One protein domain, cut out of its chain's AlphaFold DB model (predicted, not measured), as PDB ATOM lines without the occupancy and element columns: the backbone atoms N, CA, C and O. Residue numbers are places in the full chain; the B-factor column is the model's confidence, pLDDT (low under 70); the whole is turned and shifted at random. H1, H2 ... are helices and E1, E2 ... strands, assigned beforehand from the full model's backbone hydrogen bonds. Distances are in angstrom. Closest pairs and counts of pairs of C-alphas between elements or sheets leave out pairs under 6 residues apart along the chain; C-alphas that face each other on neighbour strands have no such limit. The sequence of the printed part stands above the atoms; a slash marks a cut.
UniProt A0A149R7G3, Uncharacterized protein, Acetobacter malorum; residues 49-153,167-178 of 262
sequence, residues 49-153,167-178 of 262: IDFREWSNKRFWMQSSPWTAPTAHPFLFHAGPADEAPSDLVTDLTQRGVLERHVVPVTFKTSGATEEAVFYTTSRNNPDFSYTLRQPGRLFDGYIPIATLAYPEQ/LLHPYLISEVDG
ATOM      1  N   ILE A  49      48.149  43.504 -29.929       77.88
ATOM      2  CA  ILE A  49      47.423  44.175 -28.850       77.88
ATOM      3  C   ILE A  49      48.401  44.560 -27.733       77.88
ATOM      4  O   ILE A  49      48.923  43.684 -27.045       77.88
ATOM      5  N   ASP A  50      48.604  45.860 -27.515       76.38
ATOM      6  CA  ASP A  50      49.483  46.406 -26.482       76.38
ATOM      7  C   ASP A  50      48.706  47.319 -25.526       76.38
ATOM      8  O   ASP A  50      48.501  48.498 -25.779       76.38
ATOM      9  N   PHE A  51      48.246  46.747 -24.415       73.44
ATOM     10  CA  PHE A  51      47.632  47.477 -23.299       73.44
ATOM     11  C   PHE A  51      48.444  47.281 -22.016       73.44
ATOM     12  O   PHE A  51      47.884  47.157 -20.925       73.44
ATOM     13  N   ARG A  52      49.775  47.173 -22.123       73.12
ATOM     14  CA  ARG A  52      50.633  46.851 -20.972       73.12
ATOM     15  C   ARG A  52      50.514  47.876 -19.848       73.12
ATOM     16  O   ARG A  52      50.408  47.467 -18.688       73.12
ATOM     17  N   GLU A  53      50.418  49.166 -20.163       71.38
ATOM     18  CA  GLU A  53      50.196  50.227 -19.169       71.38
ATOM     19  C   GLU A  53      48.849  50.105 -18.437       71.38
ATOM     20  O   GLU A  53      48.676  50.584 -17.312       71.38
ATOM     21  N   TRP A  54      47.881  49.424 -19.052       72.25
ATOM     22  CA  TRP A  54      46.551  49.197 -18.492       72.25
ATOM     23  C   TRP A  54      46.356  47.769 -17.961       72.25
ATOM     24  O   TRP A  54      45.275  47.453 -17.470       72.25
ATOM     25  N   SER A  55      47.388  46.919 -17.993       65.25
ATOM     26  CA  SER A  55      47.316  45.484 -17.655       65.25
ATOM     27  C   SER A  55      46.718  45.183 -16.274       65.25
ATOM     28  O   SER A  55      45.976  44.218 -16.110       65.25
ATOM     29  N   ASN A  56      46.980  46.044 -15.286       65.38
ATOM     30  CA  ASN A  56      46.461  45.909 -13.919       65.38
ATOM     31  C   ASN A  56      45.188  46.729 -13.660       65.38
ATOM     32  O   ASN A  56      44.657  46.736 -12.546       65.38
ATOM     33  N   LYS A  57      44.697  47.456 -14.665       63.84
ATOM     34  CA  LYS A  57      43.529  48.319 -14.547       63.84
ATOM     35  C   LYS A  57      42.289  47.566 -15.032       63.84
ATOM     36  O   LYS A  57      42.304  46.876 -16.045       63.84
ATOM     37  N   ARG A  58      41.174  47.723 -14.316       67.19
ATOM     38  CA  ARG A  58      39.858  47.281 -14.801       67.19
ATOM     39  C   ARG A  58      39.204  48.443 -15.524       67.19
ATOM     40  O   ARG A  58      38.977  49.483 -14.906       67.19
ATOM     41  N   PHE A  59      38.889  48.257 -16.793       66.50
ATOM     42  CA  PHE A  59      38.262  49.278 -17.614       66.50
ATOM     43  C   PHE A  59      37.172  48.694 -18.500       66.50
ATOM     44  O   PHE A  59      37.095  47.483 -18.698       66.50
ATOM     45  N   TRP A  60      36.333  49.583 -19.013       69.38
ATOM     46  CA  TRP A  60      35.232  49.267 -19.908       69.38
ATOM     47  C   TRP A  60      35.373  50.105 -21.169       69.38
ATOM     48  O   TRP A  60      35.559  51.317 -21.079       69.38
ATOM     49  N   MET A  61      35.258  49.475 -22.333       71.06
ATOM     50  CA  MET A  61      35.190  50.170 -23.617       71.06
ATOM     51  C   MET A  61      33.737  50.466 -23.969       71.06
ATOM     52  O   MET A  61      32.882  49.588 -23.850       71.06
ATOM     53  N   GLN A  62      33.458  51.684 -24.430       67.62
ATOM     54  CA  GLN A  62      32.133  52.019 -24.938       67.62
ATOM     55  C   GLN A  62      31.787  51.131 -26.144       67.62
ATOM     56  O   GLN A  62      32.643  50.824 -26.981       67.62
ATOM     57  N   SER A  63      30.519  50.721 -26.238       65.31
ATOM     58  CA  SER A  63      30.017  50.020 -27.420       65.31
ATOM     59  C   SER A  63      30.153  50.915 -28.654       65.31
ATOM     60  O   SER A  63      29.750  52.077 -28.654       65.31
ATOM     61  N   SER A  64      30.736  50.359 -29.703       65.88
ATOM     62  CA  SER A  64      30.968  50.968 -31.009       65.88
ATOM     63  C   SER A  64      30.780  49.884 -32.073       65.88
ATOM     64  O   SER A  64      30.807  48.702 -31.727       65.88
ATOM     65  N   PRO A  65      30.673  50.214 -33.370       69.88
ATOM     66  CA  PRO A  65      30.628  49.198 -34.428       69.88
ATOM     67  C   PRO A  65      31.787  48.181 -34.398       69.88
ATOM     68  O   PRO A  65      31.658  47.099 -34.962       69.88
ATOM     69  N   TRP A  66      32.897  48.503 -33.721       65.50
ATOM     70  CA  TRP A  66      34.100  47.670 -33.600       65.50
ATOM     71  C   TRP A  66      34.200  46.896 -32.284       65.50
ATOM     72  O   TRP A  66      34.906  45.894 -32.213       65.50
ATOM     73  N   THR A  67      33.495  47.356 -31.253       63.28
ATOM     74  CA  THR A  67      33.438  46.739 -29.916       63.28
ATOM     75  C   THR A  67      32.076  46.103 -29.630       63.28
ATOM     76  O   THR A  67      31.870  45.542 -28.556       63.28
ATOM     77  N   ALA A  68      31.136  46.187 -30.577       63.44
ATOM     78  CA  ALA A  68      29.790  45.655 -30.442       63.44
ATOM     79  C   ALA A  68      29.787  44.122 -30.333       63.44
ATOM     80  O   ALA A  68      30.623  43.456 -30.947       63.44
ATOM     81  N   PRO A  69      28.761  43.543 -29.685       58.09
ATOM     82  CA  PRO A  69      28.603  42.103 -29.571       58.09
ATOM     83  C   PRO A  69      28.442  41.303 -30.885       58.09
ATOM     84  O   PRO A  69      28.304  40.081 -30.901       58.09
ATOM     85  N   THR A  70      28.383  41.962 -32.024       62.34
ATOM     86  CA  THR A  70      28.312  41.314 -33.339       62.34
ATOM     87  C   THR A  70      29.492  41.708 -34.217       62.34
ATOM     88  O   THR A  70      29.608  41.247 -35.355       62.34
ATOM     89  N   ALA A  71      30.390  42.544 -33.691       65.62
ATOM     90  CA  ALA A  71      31.589  42.960 -34.378       65.62
ATOM     91  C   ALA A  71      32.589  41.800 -34.439       65.62
ATOM     92  O   ALA A  71      32.799  41.067 -33.476       65.62
ATOM     93  N   HIS A  72      33.239  41.660 -35.592       74.38
ATOM     94  CA  HIS A  72      34.402  40.795 -35.751       74.38
ATOM     95  C   HIS A  72      35.510  41.626 -36.402       74.38
ATOM     96  O   HIS A  72      35.560  41.703 -37.637       74.38
ATOM     97  N   PRO A  73      36.303  42.352 -35.591       77.12
ATOM     98  CA  PRO A  73      37.335  43.240 -36.101       77.12
ATOM     99  C   PRO A  73      38.539  42.449 -36.626       77.12
ATOM    100  O   PRO A  73      38.918  41.412 -36.076       77.12
ATOM    101  N   PHE A  74      39.147  42.990 -37.682       85.69
ATOM    102  CA  PHE A  74      40.391  42.509 -38.283       85.69
ATOM    103  C   PHE A  74      41.512  43.447 -37.843       85.69
ATOM    104  O   PHE A  74      41.800  44.459 -38.488       85.69
ATOM    105  N   LEU A  75      42.055  43.164 -36.665       86.56
ATOM    106  CA  LEU A  75      42.922  44.064 -35.925       86.56
ATOM    107  C   LEU A  75      44.375  43.906 -36.372       86.56
ATOM    108  O   LEU A  75      44.931  42.813 -36.315       86.56
ATOM    109  N   PHE A  76      44.999  45.016 -36.755       88.81
ATOM    110  CA  PHE A  76      46.442  45.085 -36.944       88.81
ATOM    111  C   PHE A  76      47.147  45.486 -35.647       88.81
ATOM    112  O   PHE A  76      48.141  44.874 -35.277       88.81
ATOM    113  N   HIS A  77      46.638  46.498 -34.942       87.19
ATOM    114  CA  HIS A  77      47.203  46.962 -33.673       87.19
ATOM    115  C   HIS A  77      46.127  47.583 -32.774       87.19
ATOM    116  O   HIS A  77      45.170  48.167 -33.280       87.19
ATOM    117  N   ALA A  78      46.283  47.481 -31.455       85.06
ATOM    118  CA  ALA A  78      45.471  48.216 -30.487       85.06
ATOM    119  C   ALA A  78      46.290  48.617 -29.259       85.06
ATOM    120  O   ALA A  78      47.121  47.826 -28.824       85.06
ATOM    121  N   GLY A  79      45.990  49.781 -28.680       82.69
ATOM    122  CA  GLY A  79      46.600  50.253 -27.432       82.69
ATOM    123  C   GLY A  79      46.005  51.571 -26.922       82.69
ATOM    124  O   GLY A  79      45.012  52.046 -27.489       82.69
ATOM    125  N   PRO A  80      46.562  52.155 -25.844       85.12
ATOM    126  CA  PRO A  80      46.209  53.493 -25.363       85.12
ATOM    127  C   PRO A  80      46.435  54.568 -26.435       85.12
ATOM    128  O   PRO A  80      47.349  54.465 -27.250       85.12
ATOM    129  N   ALA A  81      45.580  55.592 -26.486       88.38
ATOM    130  CA  ALA A  81      45.652  56.633 -27.518       88.38
ATOM    131  C   ALA A  81      46.807  57.628 -27.328       88.38
ATOM    132  O   ALA A  81      47.203  58.288 -28.291       88.38
ATOM    133  N   ASP A  82      47.291  57.768 -26.097       86.88
ATOM    134  CA  ASP A  82      48.414  58.612 -25.692       86.88
ATOM    135  C   ASP A  82      49.778  57.938 -25.903       86.88
ATOM    136  O   ASP A  82      50.798  58.627 -25.972       86.88
ATOM    137  N   GLU A  83      49.798  56.618 -26.102       84.12
ATOM    138  CA  GLU A  83      50.982  55.891 -26.544       84.12
ATOM    139  C   GLU A  83      51.210  56.065 -28.054       84.12
ATOM    140  O   GLU A  83      50.314  55.903 -28.892       84.12
ATOM    141  N   ALA A  84      52.450  56.386 -28.427       83.12
ATOM    142  CA  ALA A  84      52.826  56.485 -29.830       83.12
ATOM    143  C   ALA A  84      52.806  55.086 -30.477       83.12
ATOM    144  O   ALA A  84      53.518  54.192 -30.010       83.12
ATOM    145  N   PRO A  85      52.048  54.875 -31.572       85.38
ATOM    146  CA  PRO A  85      52.060  53.600 -32.273       85.38
ATOM    147  C   PRO A  85      53.426  53.362 -32.931       85.38
ATOM    148  O   PRO A  85      54.199  54.292 -33.168       85.38
ATOM    149  N   SER A  86      53.714  52.109 -33.292       88.81
ATOM    150  CA  SER A  86      54.960  51.787 -33.999       88.81
ATOM    151  C   SER A  86      55.097  52.558 -35.323       88.81
ATOM    152  O   SER A  86      54.100  52.906 -35.967       88.81
ATOM    153  N   ASP A  87      56.339  52.759 -35.783       91.25
ATOM    154  CA  ASP A  87      56.628  53.345 -37.103       91.25
ATOM    155  C   ASP A  87      55.840  52.650 -38.224       91.25
ATOM    156  O   ASP A  87      55.385  53.296 -39.166       91.25
ATOM    157  N   LEU A  88      55.678  51.325 -38.118       91.56
ATOM    158  CA  LEU A  88      54.959  50.519 -39.097       91.56
ATOM    159  C   LEU A  88      53.470  50.869 -39.122       91.56
ATOM    160  O   LEU A  88      52.923  51.112 -40.192       91.56
ATOM    161  N   VAL A  89      52.822  50.929 -37.957       92.88
ATOM    162  CA  VAL A  89      51.409  51.323 -37.854       92.88
ATOM    163  C   VAL A  89      51.218  52.731 -38.413       92.88
ATOM    164  O   VAL A  89      50.318  52.954 -39.219       92.88
ATOM    165  N   THR A  90      52.119  53.653 -38.070       93.50
ATOM    166  CA  THR A  90      52.090  55.032 -38.570       93.50
ATOM    167  C   THR A  90      52.206  55.097 -40.099       93.50
ATOM    168  O   THR A  90      51.363  55.726 -40.741       93.50
ATOM    169  N   ASP A  91      53.199  54.426 -40.700       94.31
ATOM    170  CA  ASP A  91      53.401  54.389 -42.164       94.31
ATOM    171  C   ASP A  91      52.183  53.783 -42.881       94.31
ATOM    172  O   ASP A  91      51.694  54.335 -43.868       94.31
ATOM    173  N   LEU A  92      51.639  52.677 -42.364       94.56
ATOM    174  CA  LEU A  92      50.498  52.002 -42.979       94.56
ATOM    175  C   LEU A  92      49.194  52.810 -42.858       94.56
ATOM    176  O   LEU A  92      48.410  52.838 -43.811       94.56
ATOM    177  N   THR A  93      48.964  53.512 -41.745       95.75
ATOM    178  CA  THR A  93      47.817  54.423 -41.602       95.75
ATOM    179  C   THR A  93      47.925  55.618 -42.546       95.75
ATOM    180  O   THR A  93      46.955  55.935 -43.233       95.75
ATOM    181  N   GLN A  94      49.097  56.252 -42.661       95.56
ATOM    182  CA  GLN A  94      49.306  57.381 -43.584       95.56
ATOM    183  C   GLN A  94      49.072  57.000 -45.052       95.56
ATOM    184  O   GLN A  94      48.669  57.833 -45.861       95.56
ATOM    185  N   ARG A  95      49.300  55.730 -45.397       94.25
ATOM    186  CA  ARG A  95      49.077  55.174 -46.738       94.25
ATOM    187  C   ARG A  95      47.651  54.678 -46.977       94.25
ATOM    188  O   ARG A  95      47.373  54.190 -48.068       94.25
ATOM    189  N   GLY A  96      46.770  54.767 -45.980       94.94
ATOM    190  CA  GLY A  96      45.396  54.267 -46.065       94.94
ATOM    191  C   GLY A  96      45.286  52.739 -46.095       94.94
ATOM    192  O   GLY A  96      44.269  52.211 -46.530       94.94
ATOM    193  N   VAL A  97      46.328  52.017 -45.661       94.81
ATOM    194  CA  VAL A  97      46.295  50.549 -45.522       94.81
ATOM    195  C   VAL A  97      45.575  50.149 -44.232       94.81
ATOM    196  O   VAL A  97      44.894  49.124 -44.199       94.81
ATOM    197  N   LEU A  98      45.721  50.964 -43.183       94.88
ATOM    198  CA  LEU A  98      45.054  50.791 -41.897       94.88
ATOM    199  C   LEU A  98      44.079  51.934 -41.632       94.88
ATOM    200  O   LEU A  98      44.405  53.103 -41.844       94.88
ATOM    201  N   GLU A  99      42.926  51.591 -41.073       93.62
ATOM    202  CA  GLU A  99      41.957  52.546 -40.544       93.62
ATOM    203  C   GLU A  99      42.154  52.700 -39.036       93.62
ATOM    204  O   GLU A  99      42.286  51.705 -38.325       93.62
ATOM    205  N   ARG A 100      42.173  53.944 -38.549       93.38
ATOM    206  CA  ARG A 100      42.304  54.262 -37.122       93.38
ATOM    207  C   ARG A 100      40.936  54.567 -36.523       93.38
ATOM    208  O   ARG A 100      40.252  55.478 -36.984       93.38
ATOM    209  N   HIS A 101      40.607  53.892 -35.428       88.56
ATOM    210  CA  HIS A 101      39.375  54.078 -34.663       88.56
ATOM    211  C   HIS A 101      39.705  54.457 -33.227       88.56
ATOM    212  O   HIS A 101      40.572  53.840 -32.616       88.56
ATOM    213  N   VAL A 102      39.012  55.459 -32.691       89.00
ATOM    214  CA  VAL A 102      39.143  55.879 -31.289       89.00
ATOM    215  C   VAL A 102      37.959  55.336 -30.505       89.00
ATOM    216  O   VAL A 102      36.812  55.485 -30.927       89.00
ATOM    217  N   VAL A 103      38.242  54.701 -29.373       80.94
ATOM    218  CA  VAL A 103      37.245  54.076 -28.507       80.94
ATOM    219  C   VAL A 103      37.375  54.664 -27.103       80.94
ATOM    220  O   VAL A 103      38.422  54.494 -26.479       80.94
ATOM    221  N   PRO A 104      36.330  55.321 -26.570       81.56
ATOM    222  CA  PRO A 104      36.331  55.787 -25.190       81.56
ATOM    223  C   PRO A 104      36.393  54.622 -24.199       81.56
ATOM    224  O   PRO A 104      35.679  53.621 -24.337       81.56
ATOM    225  N   VAL A 105      37.221  54.784 -23.173       76.00
ATOM    226  CA  VAL A 105      37.477  53.793 -22.128       76.00
ATOM    227  C   VAL A 105      37.229  54.412 -20.766       76.00
ATOM    228  O   VAL A 105      37.737  55.481 -20.473       76.00
ATOM    229  N   THR A 106      36.458  53.746 -19.908       74.50
ATOM    230  CA  THR A 106      36.205  54.200 -18.533       74.50
ATOM    231  C   THR A 106      36.811  53.236 -17.524       74.50
ATOM    232  O   THR A 106      36.495  52.045 -17.530       74.50
ATOM    233  N   PHE A 107      37.648  53.740 -16.620       72.38
ATOM    234  CA  PHE A 107      38.295  52.935 -15.584       72.38
ATOM    235  C   PHE A 107      37.395  52.734 -14.364       72.38
ATOM    236  O   PHE A 107      36.880  53.688 -13.782       72.38
ATOM    237  N   LYS A 108      37.247  51.481 -13.916       67.88
ATOM    238  CA  LYS A 108      36.388  51.105 -12.779       67.88
ATOM    239  C   LYS A 108      36.822  51.762 -11.467       67.88
ATOM    240  O   LYS A 108      35.973  52.069 -10.637       67.88
ATOM    241  N   THR A 109      38.129  51.897 -11.254       65.06
ATOM    242  CA  THR A 109      38.715  52.338  -9.981       65.06
ATOM    243  C   THR A 109      38.736  53.854  -9.825       65.06
ATOM    244  O   THR A 109      38.472  54.338  -8.733       65.06
ATOM    245  N   SER A 110      39.027  54.600 -10.892       73.69
ATOM    246  CA  SER A 110      39.120  56.067 -10.856       73.69
ATOM    247  C   SER A 110      37.875  56.778 -11.388       73.69
ATOM    248  O   SER A 110      37.703  57.964 -11.131       73.69
ATOM    249  N   GLY A 111      37.029  56.095 -12.167       70.06
ATOM    250  CA  GLY A 111      35.954  56.732 -12.931       70.06
ATOM    251  C   GLY A 111      36.454  57.621 -14.077       70.06
ATOM    252  O   GLY A 111      35.641  58.268 -14.730       70.06
ATOM    253  N   ALA A 112      37.770  57.660 -14.323       77.06
ATOM    254  CA  ALA A 112      38.364  58.446 -15.395       77.06
ATOM    255  C   ALA A 112      38.002  57.859 -16.762       77.06
ATOM    256  O   ALA A 112      37.941  56.633 -16.923       77.06
ATOM    257  N   THR A 113      37.795  58.746 -17.734       80.69
ATOM    258  CA  THR A 113      37.642  58.389 -19.142       80.69
ATOM    259  C   THR A 113      38.940  58.700 -19.879       80.69
ATOM    260  O   THR A 113      39.398  59.839 -19.853       80.69
ATOM    261  N   GLU A 114      39.508  57.691 -20.527       85.88
ATOM    262  CA  GLU A 114      40.650  57.793 -21.442       85.88
ATOM    263  C   GLU A 114      40.231  57.263 -22.825       85.88
ATOM    264  O   GLU A 114      39.074  56.886 -23.041       85.88
ATOM    265  N   GLU A 115      41.156  57.231 -23.777       87.00
ATOM    266  CA  GLU A 115      40.902  56.770 -25.140       87.00
ATOM    267  C   GLU A 115      41.820  55.597 -25.491       87.00
ATOM    268  O   GLU A 115      43.016  55.621 -25.215       87.00
ATOM    269  N   ALA A 116      41.257  54.574 -26.132       83.69
ATOM    270  CA  ALA A 116      42.005  53.525 -26.813       83.69
ATOM    271  C   ALA A 116      41.963  53.756 -28.325       83.69
ATOM    272  O   ALA A 116      40.990  54.293 -28.860       83.69
ATOM    273  N   VAL A 117      42.993  53.297 -29.027       88.56
ATOM    274  CA  VAL A 117      43.074  53.331 -30.488       88.56
ATOM    275  C   VAL A 117      43.146  51.929 -31.054       88.56
ATOM    276  O   VAL A 117      43.976  51.127 -30.636       88.56
ATOM    277  N   PHE A 118      42.294  51.642 -32.036       87.81
ATOM    278  CA  PHE A 118      42.326  50.409 -32.816       87.81
ATOM    279  C   PHE A 118      42.716  50.728 -34.252       87.81
ATOM    280  O   PHE A 118      42.115  51.588 -34.893       87.81
ATOM    281  N   TYR A 119      43.691  49.994 -34.769       91.19
ATOM    282  CA  TYR A 119      44.112  50.038 -36.159       91.19
ATOM    283  C   TYR A 119      43.636  48.766 -36.843       91.19
ATOM    284  O   TYR A 119      44.077  47.665 -36.502       91.19
ATOM    285  N   THR A 120      42.710  48.906 -37.785       91.25
ATOM    286  CA  THR A 120      42.064  47.776 -38.456       91.25
ATOM    287  C   THR A 120      42.424  47.715 -39.926       91.25
ATOM    288  O   THR A 120      42.678  48.728 -40.575       91.25
ATOM    289  N   THR A 121      42.378  46.505 -40.461       91.81
ATOM    290  CA  THR A 121      42.375  46.244 -41.901       91.81
ATOM    291  C   THR A 121      40.935  46.074 -42.388       91.81
ATOM    292  O   THR A 121      40.011  45.868 -41.592       91.81
ATOM    293  N   SER A 122      40.724  46.136 -43.702       87.69
ATOM    294  CA  SER A 122      39.440  45.754 -44.286       87.69
ATOM    295  C   SER A 122      39.146  44.268 -44.044       87.69
ATOM    296  O   SER A 122      40.038  43.415 -44.047       87.69
ATOM    297  N   ARG A 123      37.865  43.940 -43.836       83.88
ATOM    298  CA  ARG A 123      37.416  42.559 -43.608       83.88
ATOM    299  C   ARG A 123      37.896  41.648 -44.740       83.88
ATOM    300  O   ARG A 123      37.620  41.921 -45.904       83.88
ATOM    301  N   ASN A 124      38.538  40.538 -44.374       77.94
ATOM    302  CA  ASN A 124      39.085  39.544 -45.304       77.94
ATOM    303  C   ASN A 124      40.071  40.129 -46.332       77.94
ATOM    304  O   ASN A 124      40.123  39.652 -47.465       77.94
ATOM    305  N   ASN A 125      40.847  41.154 -45.965       88.94
ATOM    306  CA  ASN A 125      41.871  41.680 -46.860       88.94
ATOM    307  C   ASN A 125      42.868  40.561 -47.245       88.94
ATOM    308  O   ASN A 125      43.493  39.990 -46.343       88.94
ATOM    309  N   PRO A 126      43.030  40.239 -48.546       88.56
ATOM    310  CA  PRO A 126      43.885  39.138 -48.996       88.56
ATOM    311  C   PRO A 126      45.373  39.368 -48.711       88.56
ATOM    312  O   PRO A 126      46.130  38.396 -48.660       88.56
ATOM    313  N   ASP A 127      45.771  40.619 -48.474       91.56
ATOM    314  CA  ASP A 127      47.148  41.013 -48.175       91.56
ATOM    315  C   ASP A 127      47.597  40.614 -46.768       91.56
ATOM    316  O   ASP A 127      48.776  40.738 -46.454       91.56
ATOM    317  N   PHE A 128      46.683  40.164 -45.911       91.50
ATOM    318  CA  PHE A 128      46.984  39.811 -44.530       91.50
ATOM    319  C   PHE A 128      46.513  38.391 -44.215       91.50
ATOM    320  O   PHE A 128      45.467  37.928 -44.687       91.50
ATOM    321  N   SER A 129      47.293  37.694 -43.397       89.56
ATOM    322  CA  SER A 129      46.855  36.497 -42.687       89.56
ATOM    323  C   SER A 129      46.462  36.875 -41.260       89.56
ATOM    324  O   SER A 129      46.906  37.899 -40.731       89.56
ATOM    325  N   TYR A 130      45.568  36.082 -40.671       86.38
ATOM    326  CA  TYR A 130      45.003  36.369 -39.362       86.38
ATOM    327  C   TYR A 130      45.012  35.122 -38.493       86.38
ATOM    328  O   TYR A 130      44.581  34.050 -38.929       86.38
ATOM    329  N   THR A 131      45.394  35.304 -37.235       83.44
ATOM    330  CA  THR A 131      45.183  34.328 -36.176       83.44
ATOM    331  C   THR A 131      43.954  34.736 -35.374       83.44
ATOM    332  O   THR A 131      43.816  35.872 -34.918       83.44
ATOM    333  N   LEU A 132      43.052  33.780 -35.172       78.88
ATOM    334  CA  LEU A 132      41.879  33.971 -34.337       78.88
ATOM    335  C   LEU A 132      42.293  33.943 -32.859       78.88
ATOM    336  O   LEU A 132      42.744  32.915 -32.350       78.88
ATOM    337  N   ARG A 133      42.137  35.067 -32.161       70.50
ATOM    338  CA  ARG A 133      42.468  35.207 -30.738       70.50
ATOM    339  C   ARG A 133      41.213  35.328 -29.894       70.50
ATOM    340  O   ARG A 133      40.301  36.080 -30.228       70.50
ATOM    341  N   GLN A 134      41.203  34.640 -28.756       61.69
ATOM    342  CA  GLN A 134      40.249  34.910 -27.688       61.69
ATOM    343  C   GLN A 134      40.878  35.926 -26.717       61.69
ATOM    344  O   GLN A 134      41.941  35.641 -26.160       61.69
ATOM    345  N   PRO A 135      40.255  37.093 -26.486       52.44
ATOM    346  CA  PRO A 135      40.738  38.024 -25.477       52.44
ATOM    347  C   PRO A 135      40.653  37.364 -24.087       52.44
ATOM    348  O   PRO A 135      39.767  36.548 -23.834       52.44
ATOM    349  N   GLY A 136      41.613  37.648 -23.204       48.72
ATOM    350  CA  GLY A 136      41.629  37.125 -21.828       48.72
ATOM    351  C   GLY A 136      42.348  35.785 -21.591       48.72
ATOM    352  O   GLY A 136      42.462  35.369 -20.438       48.72
ATOM    353  N   ARG A 137      42.896  35.117 -22.617       38.16
ATOM    354  CA  ARG A 137      43.875  34.025 -22.433       38.16
ATOM    355  C   ARG A 137      45.029  34.143 -23.420       38.16
ATOM    356  O   ARG A 137      44.885  33.756 -24.572       38.16
ATOM    357  N   LEU A 138      46.188  34.566 -22.930       36.78
ATOM    358  CA  LEU A 138      47.488  34.292 -23.535       36.78
ATOM    359  C   LEU A 138      48.458  33.992 -22.389       36.78
ATOM    360  O   LEU A 138      48.449  34.665 -21.360       36.78
ATOM    361  N   PHE A 139      49.206  32.905 -22.544       34.78
ATOM    362  CA  PHE A 139      50.282  32.503 -21.650       34.78
ATOM    363  C   PHE A 139      51.158  33.729 -21.309       34.78
ATOM    364  O   PHE A 139      51.495  34.504 -22.199       34.78
ATOM    365  N   ASP A 140      51.455  33.900 -20.017       34.84
ATOM    366  CA  ASP A 140      52.302  34.936 -19.391       34.84
ATOM    367  C   ASP A 140      51.737  36.340 -19.095       34.84
ATOM    368  O   ASP A 140      52.451  37.168 -18.529       34.84
ATOM    369  N   GLY A 141      50.450  36.624 -19.312       32.47
ATOM    370  CA  GLY A 141      49.889  37.884 -18.811       32.47
ATOM    371  C   GLY A 141      48.408  38.065 -19.095       32.47
ATOM    372  O   GLY A 141      47.945  37.915 -20.221       32.47
ATOM    373  N   TYR A 142      47.640  38.402 -18.064       38.97
ATOM    374  CA  TYR A 142      46.239  38.773 -18.214       38.97
ATOM    375  C   TYR A 142      46.169  40.112 -18.970       38.97
ATOM    376  O   TYR A 142      46.574  41.138 -18.431       38.97
ATOM    377  N   ILE A 143      45.684  40.113 -20.216       43.16
ATOM    378  CA  ILE A 143      45.312  41.341 -20.937       43.16
ATOM    379  C   ILE A 143      43.782  41.418 -20.896       43.16
ATOM    380  O   ILE A 143      43.116  40.779 -21.721       43.16
ATOM    381  N   PRO A 144      43.188  42.126 -19.921       47.38
ATOM    382  CA  PRO A 144      41.749  42.277 -19.865       47.38
ATOM    383  C   PRO A 144      41.313  43.307 -20.905       47.38
ATOM    384  O   PRO A 144      41.088  44.464 -20.577       47.38
ATOM    385  N   ILE A 145      41.111  42.893 -22.157       47.50
ATOM    386  CA  ILE A 145      40.118  43.589 -22.987       47.50
ATOM    387  C   ILE A 145      38.753  43.082 -22.520       47.50
ATOM    388  O   ILE A 145      38.142  42.209 -23.132       47.50
ATOM    389  N   ALA A 146      38.314  43.570 -21.361       45.53
ATOM    390  CA  ALA A 146      36.966  43.335 -20.875       45.53
ATOM    391  C   ALA A 146      36.044  44.375 -21.525       45.53
ATOM    392  O   ALA A 146      35.847  45.476 -21.012       45.53
ATOM    393  N   THR A 147      35.492  44.045 -22.687       43.53
ATOM    394  CA  THR A 147      34.478  44.887 -23.326       43.53
ATOM    395  C   THR A 147      33.135  44.658 -22.634       43.53
ATOM    396  O   THR A 147      32.517  43.610 -22.812       43.53
ATOM    397  N   LEU A 148      32.661  45.628 -21.846       48.56
ATOM    398  CA  LEU A 148      31.257  45.678 -21.433       48.56
ATOM    399  C   LEU A 148      30.472  46.485 -22.466       48.56
ATOM    400  O   LEU A 148      30.541  47.712 -22.491       48.56
ATOM    401  N   ALA A 149      29.685  45.806 -23.295       38.16
ATOM    402  CA  ALA A 149      28.642  46.470 -24.061       38.16
ATOM    403  C   ALA A 149      27.427  46.666 -23.144       38.16
ATOM    404  O   ALA A 149      26.623  45.754 -22.967       38.16
ATOM    405  N   TYR A 150      27.294  47.846 -22.538       39.31
ATOM    406  CA  TYR A 150      26.006  48.239 -21.973       39.31
ATOM    407  C   TYR A 150      25.038  48.479 -23.142       39.31
ATOM    408  O   TYR A 150      25.370  49.285 -24.019       39.31
ATOM    409  N   PRO A 151      23.865  47.819 -23.198       34.06
ATOM    410  CA  PRO A 151      22.779  48.342 -24.011       34.06
ATOM    411  C   PRO A 151      22.486  49.764 -23.516       34.06
ATOM    412  O   PRO A 151      22.597  50.053 -22.325       34.06
ATOM    413  N   GLU A 152      22.251  50.662 -24.464       37.31
ATOM    414  CA  GLU A 152      22.219  52.109 -24.282       37.31
ATOM    415  C   GLU A 152      21.516  52.563 -22.986       37.31
ATOM    416  O   GLU A 152      20.403  52.145 -22.685       37.31
ATOM    417  N   GLN A 153      22.176  53.481 -22.269       40.12
ATOM    418  CA  GLN A 153      21.670  54.241 -21.119       40.12
ATOM    419  C   GLN A 153      21.343  53.434 -19.849       40.12
ATOM    420  O   GLN A 153      20.207  53.040 -19.609       40.12
ATOM    421  N   LEU A 167      29.954  39.179 -17.825       37.94
ATOM    422  CA  LEU A 167      31.105  39.052 -18.710       37.94
ATOM    423  C   LEU A 167      30.661  38.353 -20.009       37.94
ATOM    424  O   LEU A 167      30.612  37.127 -20.079       37.94
ATOM    425  N   LEU A 168      30.334  39.113 -21.054       36.59
ATOM    426  CA  LEU A 168      30.144  38.550 -22.395       36.59
ATOM    427  C   LEU A 168      31.517  38.314 -23.049       36.59
ATOM    428  O   LEU A 168      31.979  39.095 -23.875       36.59
ATOM    429  N   HIS A 169      32.181  37.219 -22.673       37.38
ATOM    430  CA  HIS A 169      33.193  36.584 -23.527       37.38
ATOM    431  C   HIS A 169      32.497  35.499 -24.367       37.38
ATOM    432  O   HIS A 169      31.764  34.705 -23.776       37.38
ATOM    433  N   PRO A 170      32.720  35.405 -25.699       44.16
ATOM    434  CA  PRO A 170      34.009  35.646 -26.350       44.16
ATOM    435  C   PRO A 170      33.919  36.423 -27.685       44.16
ATOM    436  O   PRO A 170      33.516  35.863 -28.703       44.16
ATOM    437  N   TYR A 171      34.406  37.668 -27.747       56.34
ATOM    438  CA  TYR A 171      34.696  38.286 -29.051       56.34
ATOM    439  C   TYR A 171      36.013  37.761 -29.579       56.34
ATOM    440  O   TYR A 171      37.074  38.210 -29.167       56.34
ATOM    441  N   LEU A 172      35.942  36.775 -30.467       64.31
ATOM    442  CA  LEU A 172      37.101  36.357 -31.236       64.31
ATOM    443  C   LEU A 172      37.572  37.538 -32.091       64.31
ATOM    444  O   LEU A 172      36.783  38.109 -32.851       64.31
ATOM    445  N   ILE A 173      38.846  37.891 -31.966       74.62
ATOM    446  CA  ILE A 173      39.499  38.927 -32.767       74.62
ATOM    447  C   ILE A 173      40.309  38.224 -33.850       74.62
ATOM    448  O   ILE A 173      41.017  37.259 -33.561       74.62
ATOM    449  N   SER A 174      40.210  38.702 -35.089       80.62
ATOM    450  CA  SER A 174      41.152  38.321 -36.141       80.62
ATOM    451  C   SER A 174      42.362  39.241 -36.039       80.62
ATOM    452  O   SER A 174      42.337  40.358 -36.550       80.62
ATOM    453  N   GLU A 175      43.390  38.805 -35.316       85.31
ATOM    454  CA  GLU A 175      44.649  39.537 -35.181       85.31
ATOM    455  C   GLU A 175      45.531  39.235 -36.391       85.31
ATOM    456  O   GLU A 175      45.726  38.070 -36.733       85.31
ATOM    457  N   VAL A 176      46.057  40.270 -37.044       87.81
ATOM    458  CA  VAL A 176      47.001  40.101 -38.153       87.81
ATOM    459  C   VAL A 176      48.266  39.406 -37.646       87.81
ATOM    460  O   VAL A 176      48.946  39.917 -36.760       87.81
ATOM    461  N   ASP A 177      48.606  38.266 -38.244       86.44
ATOM    462  CA  ASP A 177      49.815  37.493 -37.922       86.44
ATOM    463  C   ASP A 177      50.860  37.516 -39.049       86.44
ATOM    464  O   ASP A 177      52.031  37.191 -38.834       86.44
ATOM    465  N   GLY A 178      50.465  37.940 -40.248       89.38
ATOM    466  CA  GLY A 178      51.327  37.926 -41.417       89.38
ATOM    467  C   GLY A 178      50.814  38.787 -42.560       89.38
ATOM    468  O   GLY A 178      49.669  39.242 -42.582       89.38
TER     469      GLY A 178
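AT A GLANCE: This is residues 49 to 153 and 167 to 178 of the 262 residues of an uncharacterized protein of Acetobacter malorum (UniProt A0A149R7G3). The domain is a strongly twisted sheet of six strands, curled like part of a barrel, with one short helix, H1, crossing one face near the start of E3. The hairpin of E3 and E4 makes the longest strands, and residues 134 to 153 form a long stretch with no named element. The printed part has 117 residues, with one named helix and six named strands in the order E1, E2, H1, E3, E4, E5, E6 along the chain; the mixed sheet runs E1, E3, E4, E2, E6, E5. The class is mostly strand, though under half of the residues are in named elements. The whole is compact, with a radius of gyration of the C-alphas of 14.0 A and spans of 39 by 34 by 27 A.

HOW THE PARTS SIT: E3, residues 99 to 107, and E4, residues 113 to 120, form an antiparallel hairpin at 152 degrees, with N 103 and O 116 2.8 A apart, within hydrogen-bond range. E1, residues 59 to 61, is an edge strand antiparallel to E3, with N 60 and O 106 at 2.9 A. E2, residues 74 to 80, is antiparallel to E4, with N 119 and O 77 at 2.8 A. Its pairing is staggered: residues 75 to 80 pair with E4, and residues 74 to 75 with E6, residues 173 to 178. E2 and E6 are parallel, with N 75 and O 174 at 2.8 A. E5, residues 128 to 133, is the other edge strand, antiparallel to E6, with N 131 and O 175 at 2.8 A. E3 and E5 are apart. H1, residues 87 to 94, is on the sheet at a height of 9.7 A. It lies over E4 and only just not over E3 and E2, on each of which 2 of its 8 C-alphas fall. It runs across the strands, at 74 degrees to E4 on the local plane. The closest C-alphas of H1 and E3 are those of Thr 93 and Glu 99, 6.2 A apart. In H1 every O i to N i+4 pair is within hydrogen-bond range. Together E2, H1 and E3 make a split strand-helix-strand unit, two strands running the same way with E4 between them in the sheet; its crossover is right-handed.

IN THESE COORDINATES: E1 begins at C-alpha 59, (38.262, 49.278, -17.614). E3 measures 25.2 A, E4 22.5 A and E2 17.9 A; E5, E6, H1 and E1 measure 15.2, 14.7, 10.6 and 6.8 A. H1 begins at C-alpha 87, (56.628, 53.345, -37.103), and E6 ends at C-alpha 178, (51.327, 37.926, -41.417).

THE WHOLE: The C-alphas farthest apart, those of Ser 110 and Pro 126, are 42.0 A apart. Residues 154 to 166 are not printed, and C-alphas 153 and 167 are 18.0 A apart across this cut, which lies in the link from E5 to E6. The link from E1 to E2 is long, with 12 residues. The mean pLDDT of the printed part is 72.6; residues 55 to 60, 62 to 71, 108 to 109, 134 to 153 and 167 to 172 are under 70.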